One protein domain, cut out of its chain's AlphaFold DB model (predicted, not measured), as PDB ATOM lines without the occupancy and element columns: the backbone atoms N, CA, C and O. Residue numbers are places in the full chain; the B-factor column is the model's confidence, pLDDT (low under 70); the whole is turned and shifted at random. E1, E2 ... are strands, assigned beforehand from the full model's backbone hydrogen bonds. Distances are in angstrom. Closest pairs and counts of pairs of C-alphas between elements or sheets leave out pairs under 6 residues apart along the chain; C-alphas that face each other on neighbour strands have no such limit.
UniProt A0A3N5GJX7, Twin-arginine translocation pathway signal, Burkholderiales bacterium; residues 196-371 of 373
ATOM      1  N   LEU A 196     -34.118  -8.648   1.741       98.44
ATOM      2  CA  LEU A 196     -34.606  -8.296   3.064       98.44
ATOM      3  C   LEU A 196     -35.667  -9.287   3.518       98.44
ATOM      4  O   LEU A 196     -36.558  -9.677   2.766       98.44
ATOM      5  N   ASP A 197     -35.554  -9.684   4.771       98.25
ATOM      6  CA  ASP A 197     -36.517 -10.501   5.478       98.25
ATOM      7  C   ASP A 197     -36.379 -10.212   6.978       98.25
ATOM      8  O   ASP A 197     -35.392  -9.642   7.452       98.25
ATOM      9  N   GLY A 198     -37.372 -10.609   7.749       96.75
ATOM     10  CA  GLY A 198     -37.433 -10.389   9.177       96.75
ATOM     11  C   GLY A 198     -38.763 -10.860   9.724       96.75
ATOM     12  O   GLY A 198     -39.599 -11.413   9.008       96.75
ATOM     13  N   ARG A 199     -38.953 -10.652  11.019       96.00
ATOM     14  CA  ARG A 199     -40.137 -11.086  11.745       96.00
ATOM     15  C   ARG A 199     -40.966  -9.892  12.194       96.00
ATOM     16  O   ARG A 199     -40.436  -8.934  12.749       96.00
ATOM     17  N   ILE A 200     -42.275  -9.996  12.000       96.56
ATOM     18  CA  ILE A 200     -43.246  -9.217  12.750       96.56
ATOM     19  C   ILE A 200     -43.560  -9.968  14.034       96.56
ATOM     20  O   ILE A 200     -43.991 -11.127  14.009       96.56
ATOM     21  N   SER A 201     -43.337  -9.312  15.162       92.31
ATOM     22  CA  SER A 201     -43.507  -9.921  16.474       92.31
ATOM     23  C   SER A 201     -44.270  -9.018  17.432       92.31
ATOM     24  O   SER A 201     -44.325  -7.796  17.285       92.31
ATOM     25  N   ARG A 202     -44.894  -9.639  18.432       88.81
ATOM     26  CA  ARG A 202     -45.703  -8.950  19.429       88.81
ATOM     27  C   ARG A 202     -44.799  -8.047  20.274       88.81
ATOM     28  O   ARG A 202     -43.830  -8.563  20.849       88.81
ATOM     29  N   PRO A 203     -45.122  -6.742  20.384       85.25
ATOM     30  CA  PRO A 203     -44.376  -5.824  21.236       85.25
ATOM     31  C   PRO A 203     -44.178  -6.403  22.641       85.25
ATOM     32  O   PRO A 203     -45.101  -6.994  23.204       85.25
ATOM     33  N   GLY A 204     -42.968  -6.270  23.182       78.38
ATOM     34  CA  GLY A 204     -42.636  -6.679  24.549       78.38
ATOM     35  C   GLY A 204     -42.478  -8.183  24.802       78.38
ATOM     36  O   GLY A 204     -42.223  -8.565  25.937       78.38
ATOM     37  N   THR A 205     -42.635  -9.047  23.792       79.00
ATOM     38  CA  THR A 205     -42.434 -10.506  23.964       79.00
ATOM     39  C   THR A 205     -41.611 -11.166  22.862       79.00
ATOM     40  O   THR A 205     -41.208 -12.313  23.023       79.00
ATOM     41  N   ASN A 206     -41.402 -10.489  21.725       83.31
ATOM     42  CA  ASN A 206     -40.764 -11.029  20.516       83.31
ATOM     43  C   ASN A 206     -41.404 -12.297  19.932       83.31
ATOM     44  O   ASN A 206     -40.859 -12.899  19.005       83.31
ATOM     45  N   LEU A 207     -42.594 -12.681  20.399       86.62
ATOM     46  CA  LEU A 207     -43.324 -13.808  19.835       86.62
ATOM     47  C   LEU A 207     -43.826 -13.459  18.428       86.62
ATOM     48  O   LEU A 207     -44.347 -12.359  18.234       86.62
ATOM     49  N   PRO A 208     -43.701 -14.367  17.446       91.31
ATOM     50  CA  PRO A 208     -44.138 -14.110  16.080       91.31
ATOM     51  C   PRO A 208     -45.642 -13.815  16.003       91.31
ATOM     52  O   PRO A 208     -46.442 -14.380  16.751       91.31
ATOM     53  N   MET A 209     -46.026 -12.927  15.086       94.31
ATOM     54  CA  MET A 209     -47.421 -12.577  14.821       94.31
ATOM     55  C   MET A 209     -47.839 -13.016  13.421       94.31
ATOM     56  O   MET A 209     -47.285 -12.537  12.433       94.31
ATOM     57  N   ALA A 210     -48.862 -13.866  13.344       96.81
ATOM     58  CA  ALA A 210     -49.546 -14.210  12.100       96.81
ATOM     59  C   ALA A 210     -50.630 -13.185  11.746       96.81
ATOM     60  O   ALA A 210     -51.160 -12.499  12.622       96.81
ATOM     61  N   GLY A 211     -50.997 -13.125  10.466       97.69
ATOM     62  CA  GLY A 211     -52.095 -12.290   9.982       97.69
ATOM     63  C   GLY A 211     -51.773 -10.797   9.932       97.69
ATOM     64  O   GLY A 211     -52.681  -9.996   9.723       97.69
ATOM     65  N   VAL A 212     -50.508 -10.403  10.108       98.56
ATOM     66  CA  VAL A 212     -50.101  -9.006   9.958       98.56
ATOM     67  C   VAL A 212     -49.872  -8.730   8.489       98.56
ATOM     68  O   VAL A 212     -49.043  -9.375   7.850       98.56
ATOM     69  N   ARG A 213     -50.604  -7.763   7.949       98.69
ATOM     70  CA  ARG A 213     -50.385  -7.292   6.592       98.69
ATOM     71  C   ARG A 213     -49.213  -6.312   6.577       98.69
ATOM     72  O   ARG A 213     -49.236  -5.328   7.311       98.69
ATOM     73  N   VAL A 214     -48.224  -6.587   5.734       98.88
ATOM     74  CA  VAL A 214     -47.027  -5.777   5.503       98.88
ATOM     75  C   VAL A 214     -47.040  -5.276   4.064       98.88
ATOM     76  O   VAL A 214     -47.192  -6.060   3.123       98.88
ATOM     77  N   GLU A 215     -46.883  -3.971   3.893       98.88
ATOM     78  CA  GLU A 215     -46.656  -3.322   2.601       98.88
ATOM     79  C   GLU A 215     -45.364  -2.527   2.674       98.88
ATOM     80  O   GLU A 215     -45.144  -1.814   3.647       98.88
ATOM     81  N   VAL A 216     -44.512  -2.640   1.662       98.88
ATOM     82  CA  VAL A 216     -43.228  -1.935   1.626       98.88
ATOM     83  C   VAL A 216     -43.201  -1.018   0.419       98.88
ATOM     84  O   VAL A 216     -43.463  -1.465  -0.696       98.88
ATOM     85  N   PHE A 217     -42.882   0.253   0.628       98.88
ATOM     86  CA  PHE A 217     -42.795   1.270  -0.414       98.88
ATOM     87  C   PHE A 217     -41.385   1.847  -0.457       98.88
ATOM     88  O   PHE A 217     -40.836   2.205   0.584       98.88
ATOM     89  N   GLU A 218     -40.816   1.990  -1.653       98.69
ATOM     90  CA  GLU A 218     -39.675   2.888  -1.853       98.69
ATOM     91  C   GLU A 218     -40.137   4.335  -1.666       98.69
ATOM     92  O   GLU A 218     -41.194   4.731  -2.177       98.69
ATOM     93  N   VAL A 219     -39.347   5.130  -0.943       98.81
ATOM     94  CA  VAL A 219     -39.674   6.533  -0.664       98.81
ATOM     95  C   VAL A 219     -38.562   7.485  -1.090       98.81
ATOM     96  O   VAL A 219     -37.383   7.140  -1.119       98.81
ATOM     97  N   ALA A 220     -38.938   8.716  -1.419       98.44
ATOM     98  CA  ALA A 220     -38.011   9.787  -1.744       98.44
ATOM     99  C   ALA A 220     -37.153  10.134  -0.507       98.44
ATOM    100  O   ALA A 220     -37.715  10.510   0.525       98.44
ATOM    101  N   PRO A 221     -35.807  10.092  -0.576       97.12
ATOM    102  CA  PRO A 221     -34.955  10.271   0.608       97.12
ATOM    103  C   PRO A 221     -35.112  11.625   1.315       97.12
ATOM    104  O   PRO A 221     -34.903  11.748   2.522       97.12
ATOM    105  N   GLN A 222     -35.470  12.668   0.568       97.06
ATOM    106  CA  GLN A 222     -35.585  14.023   1.097       97.06
ATOM    107  C   GLN A 222     -36.958  14.300   1.716       97.06
ATOM    108  O   GLN A 222     -37.021  15.082   2.666       97.06
ATOM    109  N   THR A 223     -38.023  13.663   1.212       98.19
ATOM    110  CA  THR A 223     -39.419  13.996   1.552       98.19
ATOM    111  C   THR A 223     -40.185  12.862   2.239       98.19
ATOM    112  O   THR A 223     -41.185  13.128   2.903       98.19
ATOM    113  N   GLY A 224     -39.742  11.610   2.113       98.31
ATOM    114  CA  GLY A 224     -40.465  10.430   2.598       98.31
ATOM    115  C   GLY A 224     -41.695  10.069   1.755       98.31
ATOM    116  O   GLY A 224     -42.464   9.193   2.142       98.31
ATOM    117  N   GLU A 225     -41.926  10.746   0.627       98.56
ATOM    118  CA  GLU A 225     -43.053  10.453  -0.264       98.56
ATOM    119  C   GLU A 225     -42.829   9.143  -1.016       98.56
ATOM    120  O   GLU A 225     -41.724   8.868  -1.478       98.56
ATOM    121  N   ARG A 226     -43.885   8.340  -1.156       98.62
ATOM    122  CA  ARG A 226     -43.840   7.085  -1.914       98.62
ATOM    123  C   ARG A 226     -43.517   7.369  -3.376       98.62
ATOM    124  O   ARG A 226     -44.145   8.227  -3.990       98.62
ATOM    125  N   LEU A 227     -42.573   6.619  -3.933       98.44
ATOM    126  CA  LEU A 227     -42.136   6.770  -5.326       98.44
ATOM    127  C   LEU A 227     -42.994   5.976  -6.321       98.44
ATOM    128  O   LEU A 227     -42.848   6.141  -7.529       98.44
ATOM    129  N   GLY A 228     -43.889   5.114  -5.835       98.06
ATOM    130  CA  GLY A 228     -44.703   4.250  -6.679       98.06
ATOM    131  C   GLY A 228     -45.638   3.330  -5.887       98.06
ATOM    132  O   GLY A 228     -45.887   3.578  -4.700       98.06
ATOM    133  N   PRO A 229     -46.178   2.277  -6.533       98.38
ATOM    134  CA  PRO A 229     -46.930   1.227  -5.844       98.38
ATOM    135  C   PRO A 229     -46.043   0.490  -4.820       98.38
ATOM    136  O   PRO A 229     -44.820   0.643  -4.850       98.38
ATOM    137  N   PRO A 230     -46.627  -0.320  -3.915       98.38
ATOM    138  CA  PRO A 230     -45.826  -1.113  -2.992       98.38
ATOM    139  C   PRO A 230     -44.861  -2.026  -3.762       98.38
ATOM    140  O   PRO A 230     -45.274  -2.760  -4.659       98.38
ATOM    141  N   ALA A 231     -43.588  -1.998  -3.379       98.06
ATOM    142  CA  ALA A 231     -42.558  -2.908  -3.869       98.06
ATOM    143  C   ALA A 231     -42.757  -4.335  -3.333       98.06
ATOM    144  O   ALA A 231     -42.327  -5.300  -3.959       98.06
ATOM    145  N   HIS A 232     -43.421  -4.474  -2.179       98.69
ATOM    146  CA  HIS A 232     -43.730  -5.767  -1.571       98.69
ATOM    147  C   HIS A 232     -45.021  -5.723  -0.769       98.69
ATOM    148  O   HIS A 232     -45.363  -4.708  -0.162       98.69
ATOM    149  N   VAL A 233     -45.734  -6.845  -0.771       98.62
ATOM    150  CA  VAL A 233     -47.040  -7.029  -0.140       98.62
ATOM    151  C   VAL A 233     -47.093  -8.464   0.371       98.62
ATOM    152  O   VAL A 233     -47.064  -9.399  -0.422       98.62
ATOM    153  N   LEU A 234     -47.207  -8.647   1.686       98.44
ATOM    154  CA  LEU A 234     -47.358  -9.969   2.295       98.44
ATOM    155  C   LEU A 234     -48.277  -9.902   3.519       98.44
ATOM    156  O   LEU A 234     -48.355  -8.879   4.192       98.44
ATOM    157  N   THR A 235     -48.948 -11.006   3.832       98.56
ATOM    158  CA  THR A 235     -49.552 -11.236   5.146       98.56
ATOM    159  C   THR A 235     -48.776 -12.339   5.854       98.56
ATOM    160  O   THR A 235     -48.577 -13.410   5.285       98.56
ATOM    161  N   THR A 236     -48.320 -12.077   7.077       98.56
ATOM    162  CA  THR A 236     -47.437 -12.990   7.812       98.56
ATOM    163  C   THR A 236     -48.114 -14.314   8.178       98.56
ATOM    164  O   THR A 236     -49.290 -14.357   8.553       98.56
ATOM    165  N   GLY A 237     -47.347 -15.405   8.113       97.75
ATOM    166  CA  GLY A 237     -47.737 -16.721   8.624       97.75
ATOM    167  C   GLY A 237     -47.465 -16.886  10.125       97.75
ATOM    168  O   GLY A 237     -47.122 -15.935  10.825       97.75
ATOM    169  N   ALA A 238     -47.587 -18.119  10.631       95.62
ATOM    170  CA  ALA A 238     -47.370 -18.453  12.047       95.62
ATOM    171  C   ALA A 238     -45.956 -18.126  12.569       95.62
ATOM    172  O   ALA A 238     -45.771 -17.907  13.763       95.62
ATOM    173  N   ASP A 239     -44.962 -18.076  11.684       93.44
ATOM    174  CA  ASP A 239     -43.571 -17.744  12.002       93.44
ATOM    175  C   ASP A 239     -43.290 -16.229  12.049       93.44
ATOM    176  O   ASP A 239     -42.185 -15.812  12.425       93.44
ATOM    177  N   GLY A 240     -44.291 -15.419  11.686       96.75
ATOM    178  CA  GLY A 240     -44.236 -13.967  11.634       96.75
ATOM    179  C   GLY A 240     -43.353 -13.408  10.520       96.75
ATOM    180  O   GLY A 240     -43.095 -12.207  10.536       96.75
ATOM    181  N   ARG A 241     -42.845 -14.222   9.584       98.00
ATOM    182  CA  ARG A 241     -41.928 -13.721   8.549       98.00
ATOM    183  C   ARG A 241     -42.658 -12.862   7.528       98.00
ATOM    184  O   ARG A 241     -43.770 -13.199   7.122       98.00
ATOM    185  N   TRP A 242     -42.035 -11.751   7.133       98.19
ATOM    186  CA  TRP A 242     -42.617 -10.812   6.170       98.19
ATOM    187  C   TRP A 242     -41.916 -10.802   4.805       98.19
ATOM    188  O   TRP A 242     -42.520 -10.364   3.825       98.19
ATOM    189  N   GLY A 243     -40.667 -11.267   4.720       97.25
ATOM    190  CA  GLY A 243     -39.934 -11.395   3.460       97.25
ATOM    191  C   GLY A 243     -40.129 -12.767   2.794       97.25
ATOM    192  O   GLY A 243     -41.053 -13.503   3.146       97.25
ATOM    193  N   PRO A 244     -39.253 -13.138   1.842       97.94
ATOM    194  CA  PRO A 244     -38.141 -12.345   1.314       97.94
ATOM    195  C   PRO A 244     -38.604 -11.254   0.334       97.94
ATOM    196  O   PRO A 244     -39.543 -11.453  -0.430       97.94
ATOM    197  N   MET A 245     -37.895 -10.126   0.316       98.25
ATOM    198  CA  MET A 245     -38.072  -9.029  -0.639       98.25
ATOM    199  C   MET A 245     -36.713  -8.603  -1.199       98.25
ATOM    200  O   MET A 245     -35.813  -8.258  -0.436       98.25
ATOM    201  N   THR A 246     -36.554  -8.578  -2.522       98.12
ATOM    202  CA  THR A 246     -35.374  -7.962  -3.150       98.12
ATOM    203  C   THR A 246     -35.492  -6.444  -3.065       98.12
ATOM    204  O   THR A 246     -36.476  -5.877  -3.530       98.12
ATOM    205  N   ALA A 247     -34.490  -5.793  -2.485       97.12
ATOM    206  CA  ALA A 247     -34.440  -4.353  -2.279       97.12
ATOM    207  C   ALA A 247     -33.321  -3.713  -3.110       97.12
ATOM    208  O   ALA A 247     -32.311  -4.340  -3.429       97.12
ATOM    209  N   ARG A 248     -33.467  -2.422  -3.403       96.44
ATOM    210  CA  ARG A 248     -32.357  -1.532  -3.740       96.44
ATOM    211  C   ARG A 248     -31.543  -1.177  -2.500       96.44
ATOM    212  O   ARG A 248     -32.114  -0.827  -1.465       96.44
ATOM    213  N   SER A 249     -30.220  -1.204  -2.632       96.81
ATOM    214  CA  SER A 249     -29.283  -0.970  -1.528       96.81
ATOM    215  C   SER A 249     -29.155   0.488  -1.083       96.81
ATOM    216  O   SER A 249     -28.590   0.762  -0.025       96.81
ATOM    217  N   ASP A 250     -29.629   1.420  -1.907       95.56
ATOM    218  CA  ASP A 250     -29.488   2.871  -1.758       95.56
ATOM    219  C   ASP A 250     -30.822   3.595  -1.503       95.56
ATOM    220  O   ASP A 250     -30.829   4.799  -1.247       95.56
ATOM    221  N   ALA A 251     -31.945   2.875  -1.550       96.00
ATOM    222  CA  ALA A 251     -33.277   3.437  -1.360       96.00
ATOM    223  C   ALA A 251     -33.730   3.319   0.108       96.00
ATOM    224  O   ALA A 251     -33.581   2.249   0.700       96.00
ATOM    225  N   PRO A 252     -34.296   4.380   0.708       98.00
ATOM    226  CA  PRO A 252     -35.045   4.272   1.953       98.00
ATOM    227  C   PRO A 252     -36.448   3.703   1.699       98.00
ATOM    228  O   PRO A 252     -36.995   3.821   0.598       98.00
ATOM    229  N   TYR A 253     -37.041   3.117   2.742       98.69
ATOM    230  CA  TYR A 253     -38.333   2.437   2.649       98.69
ATOM    231  C   TYR A 253     -39.305   2.865   3.745       98.69
ATOM    232  O   TYR A 253     -38.907   3.119   4.884       98.69
ATOM    233  N   GLU A 254     -40.589   2.868   3.396       98.88
ATOM    234  CA  GLU A 254     -41.723   2.869   4.320       98.88
ATOM    235  C   GLU A 254     -42.296   1.450   4.407       98.88
ATOM    236  O   GLU A 254     -42.715   0.882   3.397       98.88
ATOM    237  N   PHE A 255     -42.362   0.896   5.612       98.81
ATOM    238  CA  PHE A 255     -43.046  -0.351   5.933       98.81
ATOM    239  C   PHE A 255     -44.376  -0.023   6.610       98.81
ATOM    240  O   PHE A 255     -44.403   0.615   7.660       98.81
ATOM    241  N   VAL A 256     -45.484  -0.469   6.031       98.88
ATOM    242  CA  VAL A 256     -46.827  -0.288   6.584       98.88
ATOM    243  C   VAL A 256     -47.293  -1.604   7.180       98.88
ATOM    244  O   VAL A 256     -47.450  -2.593   6.464       98.88
ATOM    245  N   LEU A 257     -47.527  -1.614   8.491       98.81
ATOM    246  CA  LEU A 257     -48.017  -2.772   9.233       98.81
ATOM    247  C   LEU A 257     -49.485  -2.563   9.596       98.81
ATOM    248  O   LEU A 257     -49.833  -1.568  10.230       98.81
ATOM    249  N   SER A 258     -50.338  -3.521   9.242       98.50
ATOM    250  CA  SER A 258     -51.755  -3.527   9.618       98.50
ATOM    251  C   SER A 258     -52.112  -4.838  10.310       98.50
ATOM    252  O   SER A 258     -51.982  -5.915   9.727       98.50
ATOM    253  N   ALA A 259     -52.565  -4.746  11.560       97.12
ATOM    254  CA  ALA A 259     -52.964  -5.888  12.375       97.12
ATOM    255  C   ALA A 259     -54.145  -5.517  13.290       97.12
ATOM    256  O   ALA A 259     -54.169  -4.401  13.820       97.12
ATOM    257  N   PRO A 260     -55.102  -6.433  13.537       93.81
ATOM    258  CA  PRO A 260     -56.208  -6.183  14.455       93.81
ATOM    259  C   PRO A 260     -55.737  -5.737  15.842       93.81
ATOM    260  O   PRO A 260     -54.826  -6.318  16.434       93.81
ATOM    261  N   GLY A 261     -56.381  -4.696  16.366       93.25
ATOM    262  CA  GLY A 261     -56.070  -4.129  17.673       93.25
ATOM    263  C   GLY A 261     -54.839  -3.223  17.707       93.25
ATOM    264  O   GLY A 261     -54.554  -2.703  18.776       93.25
ATOM    265  N   PHE A 262     -54.125  -3.000  16.604       96.75
ATOM    266  CA  PHE A 262     -52.999  -2.061  16.532       96.75
ATOM    267  C   PHE A 262     -53.340  -0.848  15.661       96.75
ATOM    268  O   PHE A 262     -54.354  -0.831  14.962       96.75
ATOM    269  N   ALA A 263     -52.501   0.183  15.728       97.44
ATOM    270  CA  ALA A 263     -52.517   1.260  14.751       97.44
ATOM    271  C   ALA A 263     -51.967   0.756  13.412       97.44
ATOM    272  O   ALA A 263     -51.100  -0.127  13.385       97.44
ATOM    273  N   ILE A 264     -52.413   1.350  12.302       98.50
ATOM    274  CA  ILE A 264     -51.693   1.201  11.036       98.50
ATOM    275  C   ILE A 264     -50.342   1.887  11.232       98.50
ATOM    276  O   ILE A 264     -50.260   3.107  11.392       98.50
ATOM    277  N   THR A 265     -49.287   1.086  11.313       98.56
ATOM    278  CA  THR A 265     -47.961   1.555  11.717       98.56
ATOM    279  C   THR A 265     -47.122   1.794  10.475       98.56
ATOM    280  O   THR A 265     -46.889   0.863   9.712       98.56
ATOM    281  N   HIS A 266     -46.671   3.026  10.282       98.81
ATOM    282  CA  HIS A 266     -45.796   3.441   9.193       98.81
ATOM    283  C   HIS A 266     -44.366   3.551   9.724       98.81
ATOM    284  O   HIS A 266     -44.041   4.519  10.407       98.81
ATOM    285  N   VAL A 267     -43.517   2.567   9.440       98.56
ATOM    286  CA  VAL A 267     -42.112   2.538   9.864       98.56
ATOM    287  C   VAL A 267     -41.229   2.971   8.701       98.56
ATOM    288  O   VAL A 267     -41.170   2.301   7.678       98.56
ATOM    289  N   TYR A 268     -40.521   4.080   8.852       98.69
ATOM    290  CA  TYR A 268     -39.555   4.577   7.880       98.69
ATOM    291  C   TYR A 268     -38.147   4.206   8.329       98.69
ATOM    292  O   TYR A 268     -37.775   4.472   9.475       98.69
ATOM    293  N   ARG A 269     -37.365   3.616   7.424       97.81
ATOM    294  CA  ARG A 269     -35.970   3.224   7.668       97.81
ATOM    295  C   ARG A 269     -35.064   3.717   6.546       97.81
ATOM    296  O   ARG A 269     -35.466   3.782   5.381       97.81
ATOM    297  N   SER A 270     -33.823   4.032   6.910       95.94
ATOM    298  CA  SER A 270     -32.743   4.323   5.965       95.94
ATOM    299  C   SER A 270     -32.486   3.141   5.019       95.94
ATOM    300  O   SER A 270     -32.967   2.027   5.232       95.94
ATOM    301  N   ALA A 271     -31.680   3.363   3.982       95.94
ATOM    302  CA  ALA A 271     -31.347   2.318   3.023       95.94
ATOM    303  C   ALA A 271     -30.659   1.100   3.662       95.94
ATOM    304  O   ALA A 271     -29.953   1.214   4.675       95.94
ATOM    305  N   PHE A 272     -30.849  -0.063   3.035       97.38
ATOM    306  CA  PHE A 272     -30.279  -1.342   3.454       97.38
ATOM    307  C   PHE A 272     -29.135  -1.734   2.510       97.38
ATOM    308  O   PHE A 272     -29.390  -2.347   1.484       97.38
ATOM    309  N   PRO A 273     -27.864  -1.437   2.824       97.00
ATOM    310  CA  PRO A 273     -26.743  -1.665   1.925       97.00
ATOM    311  C   PRO A 273     -26.481  -3.150   1.691       97.00
ATOM    312  O   PRO A 273     -25.831  -3.493   0.720       97.00
ATOM    313  N   ARG A 274     -26.934  -4.050   2.566       97.81
ATOM    314  CA  ARG A 274     -26.686  -5.493   2.461       97.81
ATOM    315  C   ARG A 274     -27.937  -6.275   2.831       97.81
ATOM    316  O   ARG A 274     -28.803  -5.766   3.543       97.81
ATOM    317  N   ALA A 275     -28.022  -7.519   2.364       98.19
ATOM    318  CA  ALA A 275     -29.131  -8.398   2.714       98.19
ATOM    319  C   ALA A 275     -29.218  -8.610   4.235       98.19
ATOM    320  O   ALA A 275     -28.218  -8.553   4.956       98.19
ATOM    321  N   SER A 276     -30.423  -8.855   4.741       97.62
ATOM    322  CA  SER A 276     -30.658  -9.088   6.165       97.62
ATOM    323  C   SER A 276     -31.896  -9.946   6.350       97.62
ATOM    324  O   SER A 276     -32.921  -9.673   5.741       97.62
ATOM    325  N   GLY A 277     -31.792 -10.974   7.194       97.19
ATOM    326  CA  GLY A 277     -32.914 -11.844   7.565       97.19
ATOM    327  C   GLY A 277     -33.553 -11.507   8.914       97.19
ATOM    328  O   GLY A 277     -34.341 -12.312   9.415       97.19
ATOM    329  N   ILE A 278     -33.150 -10.379   9.507       95.81
ATOM    330  CA  ILE A 278     -33.502  -9.906  10.856       95.81
ATOM    331  C   ILE A 278     -33.998  -8.455  10.827       95.81
ATOM    332  O   ILE A 278     -33.775  -7.688  11.759       95.81
ATOM    333  N   VAL A 279     -34.651  -8.048   9.738       96.69
ATOM    334  CA  VAL A 279     -35.337  -6.753   9.635       96.69
ATOM    335  C   VAL A 279     -36.647  -6.843  10.424       96.69
ATOM    336  O   VAL A 279     -37.744  -6.884   9.872       96.69
ATOM    337  N   ASN A 280     -36.521  -6.987  11.739       95.00
ATOM    338  CA  ASN A 280     -37.646  -7.237  12.629       95.00
ATOM    339  C   ASN A 280     -38.399  -5.939  12.915       95.00
ATOM    340  O   ASN A 280     -37.803  -4.861  12.921       95.00
ATOM    341  N   MET A 281     -39.711  -6.045  13.104       95.06
ATOM    342  CA  MET A 281     -40.606  -4.915  13.347       95.06
ATOM    343  C   MET A 281     -41.732  -5.312  14.301       95.06
ATOM    344  O   MET A 281     -42.117  -6.481  14.398       95.06
ATOM    345  N   HIS A 282     -42.324  -4.309  14.941       92.81
ATOM    346  CA  HIS A 282     -43.444  -4.474  15.856       92.81
ATOM    347  C   HIS A 282     -44.582  -3.518  15.474       92.81
ATOM    348  O   HIS A 282     -44.319  -2.338  15.241       92.81
ATOM    349  N   PRO A 283     -45.848  -3.973  15.432       95.06
ATOM    350  CA  PRO A 283     -46.987  -3.071  15.305       95.06
ATOM    351  C   PRO A 283     -47.118  -2.168  16.541       95.06
ATOM    352  O   PRO A 283     -46.995  -2.632  17.676       95.06
ATOM    353  N   THR A 284     -47.422  -0.890  16.336       93.44
ATOM    354  CA  THR A 284     -47.537   0.113  17.403       93.44
ATOM    355  C   THR A 284     -48.999   0.341  17.795       93.44
ATOM    356  O   THR A 284     -49.928   0.105  17.020       93.44
ATOM    357  N   ARG A 285     -49.230   0.812  19.025       93.12
ATOM    358  CA  ARG A 285     -50.524   1.343  19.477       93.12
ATOM    359  C   ARG A 285     -50.394   2.847  19.673       93.12
ATOM    360  O   ARG A 285     -49.401   3.296  20.235       93.12
ATOM    361  N   LEU A 286     -51.403   3.608  19.258       92.44
ATOM    362  CA  LEU A 286     -51.527   4.996  19.696       92.44
ATOM    363  C   LEU A 286     -52.012   5.020  21.146       92.44
ATOM    364  O   LEU A 286     -52.984   4.338  21.483       92.44
ATOM    365  N   ALA A 287     -51.348   5.814  21.987       91.19
ATOM    366  CA  ALA A 287     -51.835   6.083  23.332       91.19
ATOM    367  C   ALA A 287     -53.156   6.865  23.264       91.19
ATOM    368  O   ALA A 287     -53.366   7.658  22.346       91.19
ATOM    369  N   ASP A 288     -54.039   6.689  24.249       89.88
ATOM    370  CA  ASP A 288     -55.340   7.377  24.253       89.88
ATOM    371  C   ASP A 288     -55.187   8.907  24.225       89.88
ATOM    372  O   ASP A 288     -55.916   9.587  23.504       89.88
ATOM    373  N   ALA A 289     -54.174   9.437  24.920       91.00
ATOM    374  CA  ALA A 289     -53.841  10.865  24.926       91.00
ATOM    375  C   ALA A 289     -53.455  11.411  23.537       91.00
ATOM    376  O   ALA A 289     -53.658  12.589  23.252       91.00
ATOM    377  N   ASP A 290     -52.936  10.552  22.659       93.31
ATOM    378  CA  ASP A 290     -52.427  10.926  21.341       93.31
ATOM    379  C   ASP A 290     -53.515  10.890  20.250       93.31
ATOM    380  O   ASP A 290     -53.305  11.403  19.151       93.31
ATOM    381  N   ARG A 291     -54.699  10.324  20.527       89.75
ATOM    382  CA  ARG A 291     -55.769  10.159  19.519       89.75
ATOM    383  C   ARG A 291     -56.363  11.472  19.012       89.75
ATOM    384  O   ARG A 291     -56.960  11.489  17.941       89.75
ATOM    385  N   SER A 292     -56.225  12.552  19.780       93.06
ATOM    386  CA  SER A 292     -56.686  13.892  19.393       93.06
ATOM    387  C   SER A 292     -55.657  14.681  18.572       93.06
ATOM    388  O   SER A 292     -55.968  15.765  18.077       93.06
ATOM    389  N   ALA A 293     -54.436  14.155  18.421       96.69
ATOM    390  CA  ALA A 293     -53.396  14.786  17.626       96.69
ATOM    391  C   ALA A 293     -53.753  14.792  16.131       96.69
ATOM    392  O   ALA A 293     -54.530  13.972  15.647       96.69
ATOM    393  N   GLY A 294     -53.119  15.680  15.367       97.69
ATOM    394  CA  GLY A 294     -53.121  15.579  13.909       97.69
ATOM    395  C   GLY A 294     -52.314  14.375  13.430       97.69
ATOM    396  O   GLY A 294     -52.790  13.590  12.619       97.69
ATOM    397  N   SER A 295     -51.102  14.210  13.959       98.19
ATOM    398  CA  SER A 295     -50.208  13.083  13.671       98.19
ATOM    399  C   SER A 295     -49.269  12.866  14.851       98.19
ATOM    400  O   SER A 295     -48.877  13.822  15.525       98.19
ATOM    401  N   VAL A 296     -48.842  11.620  15.050       97.62
ATOM    402  CA  VAL A 296     -47.792  11.269  16.011       97.62
ATOM    403  C   VAL A 296     -46.625  10.627  15.283       97.62
ATOM    404  O   VAL A 296     -46.799   9.620  14.597       97.62
ATOM    405  N   VAL A 297     -45.451  11.239  15.427       98.12
ATOM    406  CA  VAL A 297     -44.187  10.740  14.887       98.12
ATOM    407  C   VAL A 297     -43.286  10.351  16.050       98.12
ATOM    408  O   VAL A 297     -42.901  11.199  16.853       98.12
ATOM    409  N   THR A 298     -42.933   9.076  16.127       97.00
ATOM    410  CA  THR A 298     -41.985   8.549  17.106       97.00
ATOM    411  C   THR A 298     -40.649   8.299  16.432       97.00
ATOM    412  O   THR A 298     -40.560   7.605  15.425       97.00
ATOM    413  N   MET A 299     -39.596   8.854  17.001       96.00
ATOM    414  CA  MET A 299     -38.220   8.587  16.629       96.00
ATOM    415  C   MET A 299     -37.647   7.544  17.584       96.00
ATOM    416  O   MET A 299     -37.716   7.726  18.800       96.00
ATOM    417  N   THR A 300     -37.090   6.460  17.051       91.94
ATOM    418  CA  THR A 300     -36.542   5.349  17.843       91.94
ATOM    419  C   THR A 300     -35.286   4.781  17.195       91.94
ATOM    420  O   THR A 300     -35.049   4.969  16.000       91.94
ATOM    421  N   ARG A 301     -34.455   4.091  17.975       81.81
ATOM    422  CA  ARG A 301     -33.336   3.307  17.449       81.81
ATOM    423  C   ARG A 301     -33.177   2.014  18.252       81.81
ATOM    424  O   ARG A 301     -33.162   2.090  19.481       81.81
ATOM    425  N   PRO A 302     -32.949   0.852  17.610       69.31
ATOM    426  CA  PRO A 302     -32.717  -0.408  18.325       69.31
ATOM    427  C   PRO A 302     -31.518  -0.341  19.286       69.31
ATOM    428  O   PRO A 302     -31.504  -0.923  20.354       69.31
ATOM    429  N   ARG A 303     -30.501   0.469  18.970       66.62
ATOM    430  CA  ARG A 303     -29.210   0.505  19.682       66.62
ATOM    431  C   ARG A 303     -29.193   1.283  21.013       66.62
ATOM    432  O   ARG A 303     -28.118   1.683  21.463       66.62
ATOM    433  N   GLY A 304     -30.346   1.500  21.641       71.12
ATOM    434  CA  GLY A 304     -30.462   2.085  22.982       71.12
ATOM    435  C   GLY A 304     -30.645   3.610  23.038       71.12
ATOM    436  O   GLY A 304     -30.833   4.287  22.029       71.12
ATOM    437  N   TYR A 305     -30.590   4.153  24.256       80.31
ATOM    438  CA  TYR A 305     -31.001   5.520  24.609       80.31
ATOM    439  C   TYR A 305     -30.297   6.646  23.840       80.31
ATOM    440  O   TYR A 305     -29.075   6.628  23.700       80.31
ATOM    441  N   PHE A 306     -31.051   7.665  23.428       84.56
ATOM    442  CA  PHE A 306     -30.586   8.959  22.917       84.56
ATOM    443  C   PHE A 306     -29.924   9.795  24.023       84.56
ATOM    444  O   PHE A 306     -30.570  10.119  25.016       84.56
ATOM    445  N   ASP A 307     -28.650  10.168  23.867       82.50
ATOM    446  CA  ASP A 307     -27.853  10.773  24.945       82.50
ATOM    447  C   ASP A 307     -26.982  11.932  24.437       82.50
ATOM    448  O   ASP A 307     -26.060  11.736  23.645       82.50
ATOM    449  N   LEU A 308     -27.220  13.145  24.948       84.44
ATOM    450  CA  LEU A 308     -26.525  14.373  24.526       84.44
ATOM    451  C   LEU A 308     -25.004  14.353  24.747       84.44
ATOM    452  O   LEU A 308     -24.296  15.176  24.174       84.44
ATOM    453  N   ARG A 309     -24.474  13.435  25.565       81.06
ATOM    454  CA  ARG A 309     -23.019  13.288  25.754       81.06
ATOM    455  C   ARG A 309     -22.332  12.650  24.549       81.06
ATOM    456  O   ARG A 309     -21.119  12.791  24.405       81.06
ATOM    457  N   ARG A 310     -23.082  11.902  23.735       80.38
ATOM    458  CA  ARG A 310     -22.552  11.112  22.612       80.38
ATOM    459  C   ARG A 310     -23.214  11.442  21.277       80.38
ATOM    460  O   ARG A 310     -22.573  11.275  20.247       80.38
ATOM    461  N   ASP A 311     -24.478  11.861  21.304       85.94
ATOM    462  CA  ASP A 311     -25.320  12.006  20.126       85.94
ATOM    463  C   ASP A 311     -25.559  13.474  19.775       85.94
ATOM    464  O   ASP A 311     -25.867  14.305  20.633       85.94
ATOM    465  N   ARG A 312     -25.502  13.771  18.477       90.75
ATOM    466  CA  ARG A 312     -26.088  14.973  17.884       90.75
ATOM    467  C   ARG A 312     -27.356  14.558  17.157       90.75
ATOM    468  O   ARG A 312     -27.289  13.730  16.255       90.75
ATOM    469  N   MET A 313     -28.489  15.124  17.549       93.19
ATOM    470  CA  MET A 313     -29.792  14.630  17.119       93.19
ATOM    471  C   MET A 313     -30.840  15.728  17.052       93.19
ATOM    472  O   MET A 313     -30.780  16.690  17.821       93.19
ATOM    473  N   SER A 314     -31.797  15.563  16.145       96.44
ATOM    474  CA  SER A 314     -32.963  16.429  16.040       96.44
ATOM    475  C   SER A 314     -34.191  15.663  15.544       96.44
ATOM    476  O   SER A 314     -34.069  14.648  14.857       96.44
ATOM    477  N   LEU A 315     -35.370  16.163  15.907       97.44
ATOM    478  CA  LEU A 315     -36.652  15.720  15.380       97.44
ATOM    479  C   LEU A 315     -37.411  16.955  14.899       97.44
ATOM    480  O   LEU A 315     -37.713  17.855  15.677       97.44
ATOM    481  N   ASP A 316     -37.652  17.013  13.595       97.31
ATOM    482  CA  ASP A 316     -38.157  18.179  12.867       97.31
ATOM    483  C   ASP A 316     -37.315  19.452  13.085       97.31
ATOM    484  O   ASP A 316     -37.836  20.555  13.225       97.31
ATOM    485  N   GLY A 317     -35.989  19.290  13.173       96.25
ATOM    486  CA  GLY A 317     -35.046  20.382  13.443       96.25
ATOM    487  C   GLY A 317     -35.012  20.857  14.903       96.25
ATOM    488  O   GLY A 317     -34.189  21.707  15.241       96.25
ATOM    489  N   ALA A 318     -35.851  20.300  15.779       95.75
ATOM    490  CA  ALA A 318     -35.878  20.607  17.206       95.75
ATOM    491  C   ALA A 318     -35.109  19.568  18.040       95.75
ATOM    492  O   ALA A 318     -34.856  18.445  17.601       95.75
ATOM    493  N   ALA A 319     -34.748  19.938  19.272       94.62
ATOM    494  CA  ALA A 319     -34.193  18.994  20.239       94.62
ATOM    495  C   ALA A 319     -35.214  17.893  20.581       94.62
ATOM    496  O   ALA A 319     -36.417  18.147  20.634       94.62
ATOM    497  N   LEU A 320     -34.731  16.673  20.834       93.25
ATOM    498  CA  LEU A 320     -35.597  15.530  21.125       93.25
ATOM    499  C   LEU A 320     -36.325  15.709  22.470       93.25
ATOM    500  O   LEU A 320     -35.661  15.880  23.499       93.25
ATOM    501  N   PRO A 321     -37.666  15.596  22.497       89.88
ATOM    502  CA  PRO A 321     -38.420  15.553  23.744       89.88
ATOM    503  C   PRO A 321     -37.930  14.430  24.665       89.88
ATOM    504  O   PRO A 321     -37.688  13.311  24.220       89.88
ATOM    505  N   GLY A 322     -37.794  14.730  25.959       85.81
ATOM    506  CA  GLY A 322     -37.362  13.761  26.972       85.81
ATOM    507  C   GLY A 322     -35.846  13.592  27.108       85.81
ATOM    508  O   GLY A 322     -35.406  12.973  28.074       85.81
ATOM    509  N   VAL A 323     -35.029  14.181  26.226       87.06
ATOM    510  CA  VAL A 323     -33.572  14.187  26.404       87.06
ATOM    511  C   VAL A 323     -33.124  15.492  27.054       87.06
ATOM    512  O   VAL A 323     -33.387  16.577  26.544       87.06
ATOM    513  N   SER A 324     -32.412  15.399  28.177       86.88
ATOM    514  CA  SER A 324     -31.889  16.559  28.911       86.88
ATOM    515  C   SER A 324     -30.405  16.394  29.260       86.88
ATOM    516  O   SER A 324     -29.954  15.266  29.479       86.88
ATOM    517  N   PRO A 325     -29.618  17.488  29.324       85.12
ATOM    518  CA  PRO A 325     -28.216  17.422  29.730       85.12
ATOM    519  C   PRO A 325     -28.050  16.772  31.110       85.12
ATOM    520  O   PRO A 325     -28.719  17.152  32.065       85.12
ATOM    521  N   GLY A 326     -27.150  15.792  31.219       77.56
ATOM    522  CA  GLY A 326     -26.845  15.107  32.483       77.56
ATOM    523  C   GLY A 326     -27.864  14.048  32.931       77.56
ATOM    524  O   GLY A 326     -27.574  13.320  33.877       77.56
ATOM    525  N   ALA A 327     -29.005  13.913  32.250       80.50
ATOM    526  CA  ALA A 327     -29.983  12.863  32.517       80.50
ATOM    527  C   ALA A 327     -29.641  11.557  31.777       80.50
ATOM    528  O   ALA A 327     -28.886  11.543  30.801       80.50
ATOM    529  N   VAL A 328     -30.229  10.448  32.235       73.12
ATOM    530  CA  VAL A 328     -30.286   9.221  31.431       73.12
ATOM    531  C   VAL A 328     -31.137   9.516  30.195       73.12
ATOM    532  O   VAL A 328     -32.170  10.173  30.295       73.12
ATOM    533  N   GLY A 329     -30.669   9.075  29.029       80.19
ATOM    534  CA  GLY A 329     -31.373   9.273  27.766       80.19
ATOM    535  C   GLY A 329     -32.725   8.555  27.692       80.19
ATOM    536  O   GLY A 329     -33.062   7.757  28.563       80.19
ATOM    537  N   VAL A 330     -33.467   8.781  26.604       82.94
ATOM    538  CA  VAL A 330     -34.719   8.062  26.284       82.94
ATOM    539  C   VAL A 330     -34.524   7.154  25.071       82.94
ATOM    540  O   VAL A 330     -33.722   7.464  24.196       82.94
ATOM    541  N   SER A 331     -35.193   6.001  25.028       81.19
ATOM    542  CA  SER A 331     -35.111   5.061  23.896       81.19
ATOM    543  C   SER A 331     -35.986   5.492  22.717       81.19
ATOM    544  O   SER A 331     -35.756   5.071  21.589       81.19
ATOM    545  N   GLU A 332     -36.961   6.360  22.982       90.31
ATOM    546  CA  GLU A 332     -37.903   6.894  22.007       90.31
ATOM    547  C   GLU A 332     -38.157   8.376  22.291       90.31
ATOM    548  O   GLU A 332     -38.261   8.784  23.450       90.31
ATOM    549  N   ALA A 333     -38.285   9.180  21.238       93.81
ATOM    550  CA  ALA A 333     -38.676  10.582  21.319       93.81
ATOM    551  C   ALA A 333     -39.910  10.814  20.444       93.81
ATOM    552  O   ALA A 333     -39.918  10.472  19.262       93.81
ATOM    553  N   LYS A 334     -40.966  11.385  21.023       95.50
ATOM    554  CA  LYS A 334     -42.275  11.521  20.373       95.50
ATOM    555  C   LYS A 334     -42.576  12.979  20.036       95.50
ATOM    556  O   LYS A 334     -42.593  13.825  20.926       95.50
ATOM    557  N   LEU A 335     -42.874  13.247  18.768       96.69
ATOM    558  CA  LEU A 335     -43.391  14.516  18.266       96.69
ATOM    559  C   LEU A 335     -44.895  14.387  18.008       96.69
ATOM    560  O   LEU A 335     -45.331  13.625  17.143       96.69
ATOM    561  N   VAL A 336     -45.678  15.157  18.758       96.88
ATOM    562  CA  VAL A 336     -47.130  15.262  18.594       96.88
ATOM    563  C   VAL A 336     -47.429  16.532  17.807       96.88
ATOM    564  O   VAL A 336     -47.038  17.624  18.217       96.88
ATOM    565  N   LEU A 337     -48.098  16.391  16.665       97.00
ATOM    566  CA  LEU A 337     -48.412  17.502  15.768       97.00
ATOM    567  C   LEU A 337     -49.897  17.870  15.845       97.00
ATOM    568  O   LEU A 337     -50.732  16.972  15.986       97.00
ATOM    569  N   PRO A 338     -50.253  19.160  15.711       96.81
ATOM    570  CA  PRO A 338     -51.648  19.571  15.602       96.81
ATOM    571  C   PRO A 338     -52.272  19.073  14.284       96.81
ATOM    572  O   PRO A 338     -51.540  18.735  13.347       96.81
ATOM    573  N   PRO A 339     -53.615  19.039  14.180       95.12
ATOM    574  CA  PRO A 339     -54.303  18.779  12.919       95.12
ATOM    575  C   PRO A 339     -53.810  19.702  11.800       95.12
ATOM    576  O   PRO A 339     -53.662  20.908  11.990       95.12
ATOM    577  N   GLY A 340     -53.557  19.129  10.628       94.19
ATOM    578  CA  GLY A 340     -53.009  19.851   9.487       94.19
ATOM    579  C   GLY A 340     -52.805  18.938   8.277       94.19
ATOM    580  O   GLY A 340     -53.044  17.730   8.371       94.19
ATOM    581  N   PRO A 341     -52.382  19.498   7.131       95.25
ATOM    582  CA  PRO A 341     -52.093  18.706   5.944       95.25
ATOM    583  C   PRO A 341     -50.915  17.757   6.183       95.25
ATOM    584  O   PRO A 341     -50.014  18.042   6.975       95.25
ATOM    585  N   VAL A 342     -50.899  16.647   5.440       96.00
ATOM    586  CA  VAL A 342     -49.761  15.724   5.419       96.00
ATOM    587  C   VAL A 342     -48.497  16.495   5.034       96.00
ATOM    588  O   VAL A 342     -48.444  17.108   3.968       96.00
ATOM    589  N   ARG A 343     -47.460  16.414   5.870       97.75
ATOM    590  CA  ARG A 343     -46.153  17.028   5.626       97.75
ATOM    591  C   ARG A 343     -45.010  16.065   5.917       97.75
ATOM    592  O   ARG A 343     -45.209  14.977   6.457       97.75
ATOM    593  N   THR A 344     -43.807  16.490   5.560       98.62
ATOM    594  CA  THR A 344     -42.572  15.791   5.908       98.62
ATOM    595  C   THR A 344     -42.094  16.200   7.303       98.62
ATOM    596  O   THR A 344     -42.139  17.381   7.644       98.62
ATOM    597  N   VAL A 345     -41.615  15.224   8.074       98.56
ATOM    598  CA  VAL A 345     -40.861  15.403   9.323       98.56
ATOM    599  C   VAL A 345     -39.496  14.743   9.159       98.56
ATOM    600  O   VAL A 345     -39.397  13.657   8.585       98.56
ATOM    601  N   ILE A 346     -38.444  15.396   9.649       98.38
ATOM    602  CA  ILE A 346     -37.064  14.909   9.535       98.38
ATOM    603  C   ILE A 346     -36.552  14.426  10.891       98.38
ATOM    604  O   ILE A 346     -36.537  15.195  11.846       98.38
ATOM    605  N   ALA A 347     -36.114  13.172  10.973       97.69
ATOM    606  CA  ALA A 347     -35.423  12.616  12.135       97.69
ATOM    607  C   ALA A 347     -33.930  12.462  11.824       97.69
ATOM    608  O   ALA A 347     -33.575  11.878  10.798       97.69
ATOM    609  N   GLU A 348     -33.063  12.965  12.702       95.88
ATOM    610  CA  GLU A 348     -31.610  12.952  12.503       95.88
ATOM    611  C   GLU A 348     -30.857  12.510  13.755       95.88
ATOM    612  O   GLU A 348     -31.132  13.001  14.850       95.88
ATOM    613  N   VAL A 349     -29.863  11.633  13.588       91.38
ATOM    614  CA  VAL A 349     -28.894  11.260  14.633       91.38
ATOM    615  C   VAL A 349     -27.537  11.000  14.006       91.38
ATOM    616  O   VAL A 349     -27.412  10.150  13.135       91.38
ATOM    617  N   ASN A 350     -26.495  11.684  14.477       89.31
ATOM    618  CA  ASN A 350     -25.095  11.419  14.120       89.31
ATOM    619  C   ASN A 350     -24.826  11.307  12.602       89.31
ATOM    620  O   ASN A 350     -23.928  10.583  12.182       89.31
ATOM    621  N   GLY A 351     -25.588  12.040  11.782       88.50
ATOM    622  CA  GLY A 351     -25.480  12.034  10.320       88.50
ATOM    623  C   GLY A 351     -26.411  11.051   9.600       88.50
ATOM    624  O   GLY A 351     -26.570  11.175   8.389       88.50
ATOM    625  N   GLU A 352     -27.070  10.129  10.307       93.31
ATOM    626  CA  GLU A 352     -28.223   9.411   9.762       93.31
ATOM    627  C   GLU A 352     -29.431  10.347   9.728       93.31
ATOM    628  O   GLU A 352     -29.714  11.034  10.712       93.31
ATOM    629  N   ARG A 353     -30.138  10.371   8.595       95.94
ATOM    630  CA  ARG A 353     -31.294  11.232   8.349       95.94
ATOM    631  C   ARG A 353     -32.413  10.441   7.689       95.94
ATOM    632  O   ARG A 353     -32.214   9.885   6.611       95.94
ATOM    633  N   ILE A 354     -33.605  10.482   8.277       97.81
ATOM    634  CA  ILE A 354     -34.815   9.855   7.739       97.81
ATOM    635  C   ILE A 354     -35.889  10.924   7.552       97.81
ATOM    636  O   ILE A 354     -36.215  11.664   8.480       97.81
ATOM    637  N   ALA A 355     -36.447  10.998   6.343       98.44
ATOM    638  CA  ALA A 355     -37.636  11.787   6.057       98.44
ATOM    639  C   ALA A 355     -38.878  10.895   6.143       98.44
ATOM    640  O   ALA A 355     -38.949   9.870   5.465       98.44
ATOM    641  N   VAL A 356     -39.855  11.296   6.953       98.62
ATOM    642  CA  VAL A 356     -41.128  10.579   7.116       98.62
ATOM    643  C   VAL A 356     -42.295  11.452   6.693       98.62
ATOM    644  O   VAL A 356     -42.226  12.678   6.813       98.62
ATOM    645  N   ARG A 357     -43.392  10.838   6.245       98.62
ATOM    646  CA  ARG A 357     -44.672  11.538   6.074       98.62
ATOM    647  C   ARG A 357     -45.505  11.408   7.336       98.62
ATOM    648  O   ARG A 357     -45.589  10.336   7.925       98.62
ATOM    649  N   THR A 358     -46.130  12.505   7.744       98.44
ATOM    650  CA  THR A 358     -47.137  12.489   8.808       98.44
ATOM    651  C   THR A 358     -48.379  11.746   8.336       98.44
ATOM    652  O   THR A 358     -48.803  11.937   7.199       98.44
ATOM    653  N   TRP A 359     -49.015  10.984   9.214       98.06
ATOM    654  CA  TRP A 359     -50.240  10.259   8.893       98.06
ATOM    655  C   TRP A 359     -51.324  10.576   9.932       98.06
ATOM    656  O   TRP A 359     -50.987  10.688  11.113       98.06
ATOM    657  N   PRO A 360     -52.603  10.741   9.530       96.81
ATOM    658  CA  PRO A 360     -53.643  11.192  10.449       96.81
ATOM    659  C   PRO A 360     -53.853  10.238  11.629       96.81
ATOM    660  O   PRO A 360     -54.222   9.077  11.443       96.81
ATOM    661  N   ALA A 361     -53.685  10.732  12.858       96.62
ATOM    662  CA  ALA A 361     -53.947   9.931  14.058       96.62
ATOM    663  C   ALA A 361     -55.441   9.574  14.196       96.62
ATOM    664  O   ALA A 361     -55.775   8.521  14.738       96.62
ATOM    665  N   SER A 362     -56.337  10.395  13.628       94.31
ATOM    666  CA  SER A 362     -57.780  10.129  13.527       94.31
ATOM    667  C   SER A 362     -58.120   8.873  12.715       94.31
ATOM    668  O   SER A 362     -59.166   8.269  12.933       94.31
ATOM    669  N   GLU A 363     -57.225   8.437  11.823       95.25
ATOM    670  CA  GLU A 363     -57.327   7.174  11.082       95.25
ATOM    671  C   GLU A 363     -56.649   6.004  11.817       95.25
ATOM    672  O   GLU A 363     -56.407   4.949  11.231       95.25
ATOM    673  N   ASN A 364     -56.311   6.183  13.099       96.81
ATOM    674  CA  ASN A 364     -55.555   5.227  13.904       96.81
ATOM    675  C   ASN A 364     -54.198   4.868  13.258       96.81
ATOM    676  O   ASN A 364     -53.821   3.696  13.188       96.81
ATOM    677  N   ARG A 365     -53.472   5.879  12.758       97.62
ATOM    678  CA  ARG A 365     -52.139   5.727  12.154       97.62
ATOM    679  C   ARG A 365     -51.039   6.221  13.085       97.62
ATOM    680  O   ARG A 365     -51.138   7.308  13.648       97.62
ATOM    681  N   ALA A 366     -49.973   5.440  13.208       97.38
ATOM    682  CA  ALA A 366     -48.769   5.798  13.953       97.38
ATOM    683  C   ALA A 366     -47.574   5.855  13.000       97.38
ATOM    684  O   ALA A 366     -47.446   4.992  12.131       97.38
ATOM    685  N   VAL A 367     -46.699   6.848  13.160       98.50
ATOM    686  CA  VAL A 367     -45.504   7.010  12.324       98.50
ATOM    687  C   VAL A 367     -44.261   6.780  13.167       98.50
ATOM    688  O   VAL A 367     -44.121   7.366  14.237       98.50
ATOM    689  N   VAL A 368     -43.350   5.952  12.674       98.12
ATOM    690  CA  VAL A 368     -42.089   5.616  13.326       98.12
ATOM    691  C   VAL A 368     -40.944   5.939  12.372       98.12
ATOM    692  O   VAL A 368     -40.881   5.398  11.274       98.12
ATOM    693  N   ALA A 369     -40.033   6.814  12.785       97.88
ATOM    694  CA  ALA A 369     -38.722   6.969  12.167       97.88
ATOM    695  C   ALA A 369     -37.737   6.087  12.942       97.88
ATOM    696  O   ALA A 369     -37.350   6.431  14.062       97.88
ATOM    697  N   GLU A 370     -37.368   4.936  12.378       95.69
ATOM    698  CA  GLU A 370     -36.459   3.996  13.033       95.69
ATOM    699  C   GLU A 370     -35.054   4.089  12.432       95.69
ATOM    700  O   GLU A 370     -34.838   3.783  11.260       95.69
ATOM    701  N   LEU A 371     -34.105   4.517  13.265       90.19
ATOM    702  CA  LEU A 371     -32.706   4.742  12.905       90.19
ATOM    703  C   LEU A 371     -31.848   3.510  13.210       90.19
ATOM    704  O   LEU A 371     -31.995   2.904  14.277       90.19
TER     705      LEU A 371
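What this domain is: This is residues 196 to 371 of the 373 residues of the protein "Twin-arginine translocation pathway signal" of Burkholderiales bacterium (UniProt A0A3N5GJX7). Amid little regular structure, a small antiparallel sheet, E6-E8-E9, covers part of a larger, twisted mixed one, E2-E1-E3-E4-E10-E5-E7: a sandwich partly face to face. The printed part has 176 residues with ten named strands, E1 to E10 in chain order, and no named helix; it is all strand, with 55 residues in named elements. The whole is compact, with radius of gyration of the C-alphas 15.6 A and spans 44 by 36 by 34 A.

How they stand to each other: E4, residues 264-269, and E10, residues 365-370, are parallel neighbours, with N 266 and O 366 within hydrogen-bond range, 2.8 A. E9, residues 352-357, comes closest to E10 at the C-alphas of Ile 354 and Ala 369, 6.6 A.

Where its parts are: E1, residues 213-218, is 17.0 A long, from C-alpha 213 at (-50.385, -7.292, 6.592). E2 is residues 232-235, E3 253-258, E5 295-300, E6 313-315, E7 332-337, E8 344-349. E10 ends at C-alpha 370, (-36.459, 3.996, 13.033).

The domain as a whole: The printed part has no cut; the link E4 to E5 is long. Residues 302-303 have pLDDT under 70.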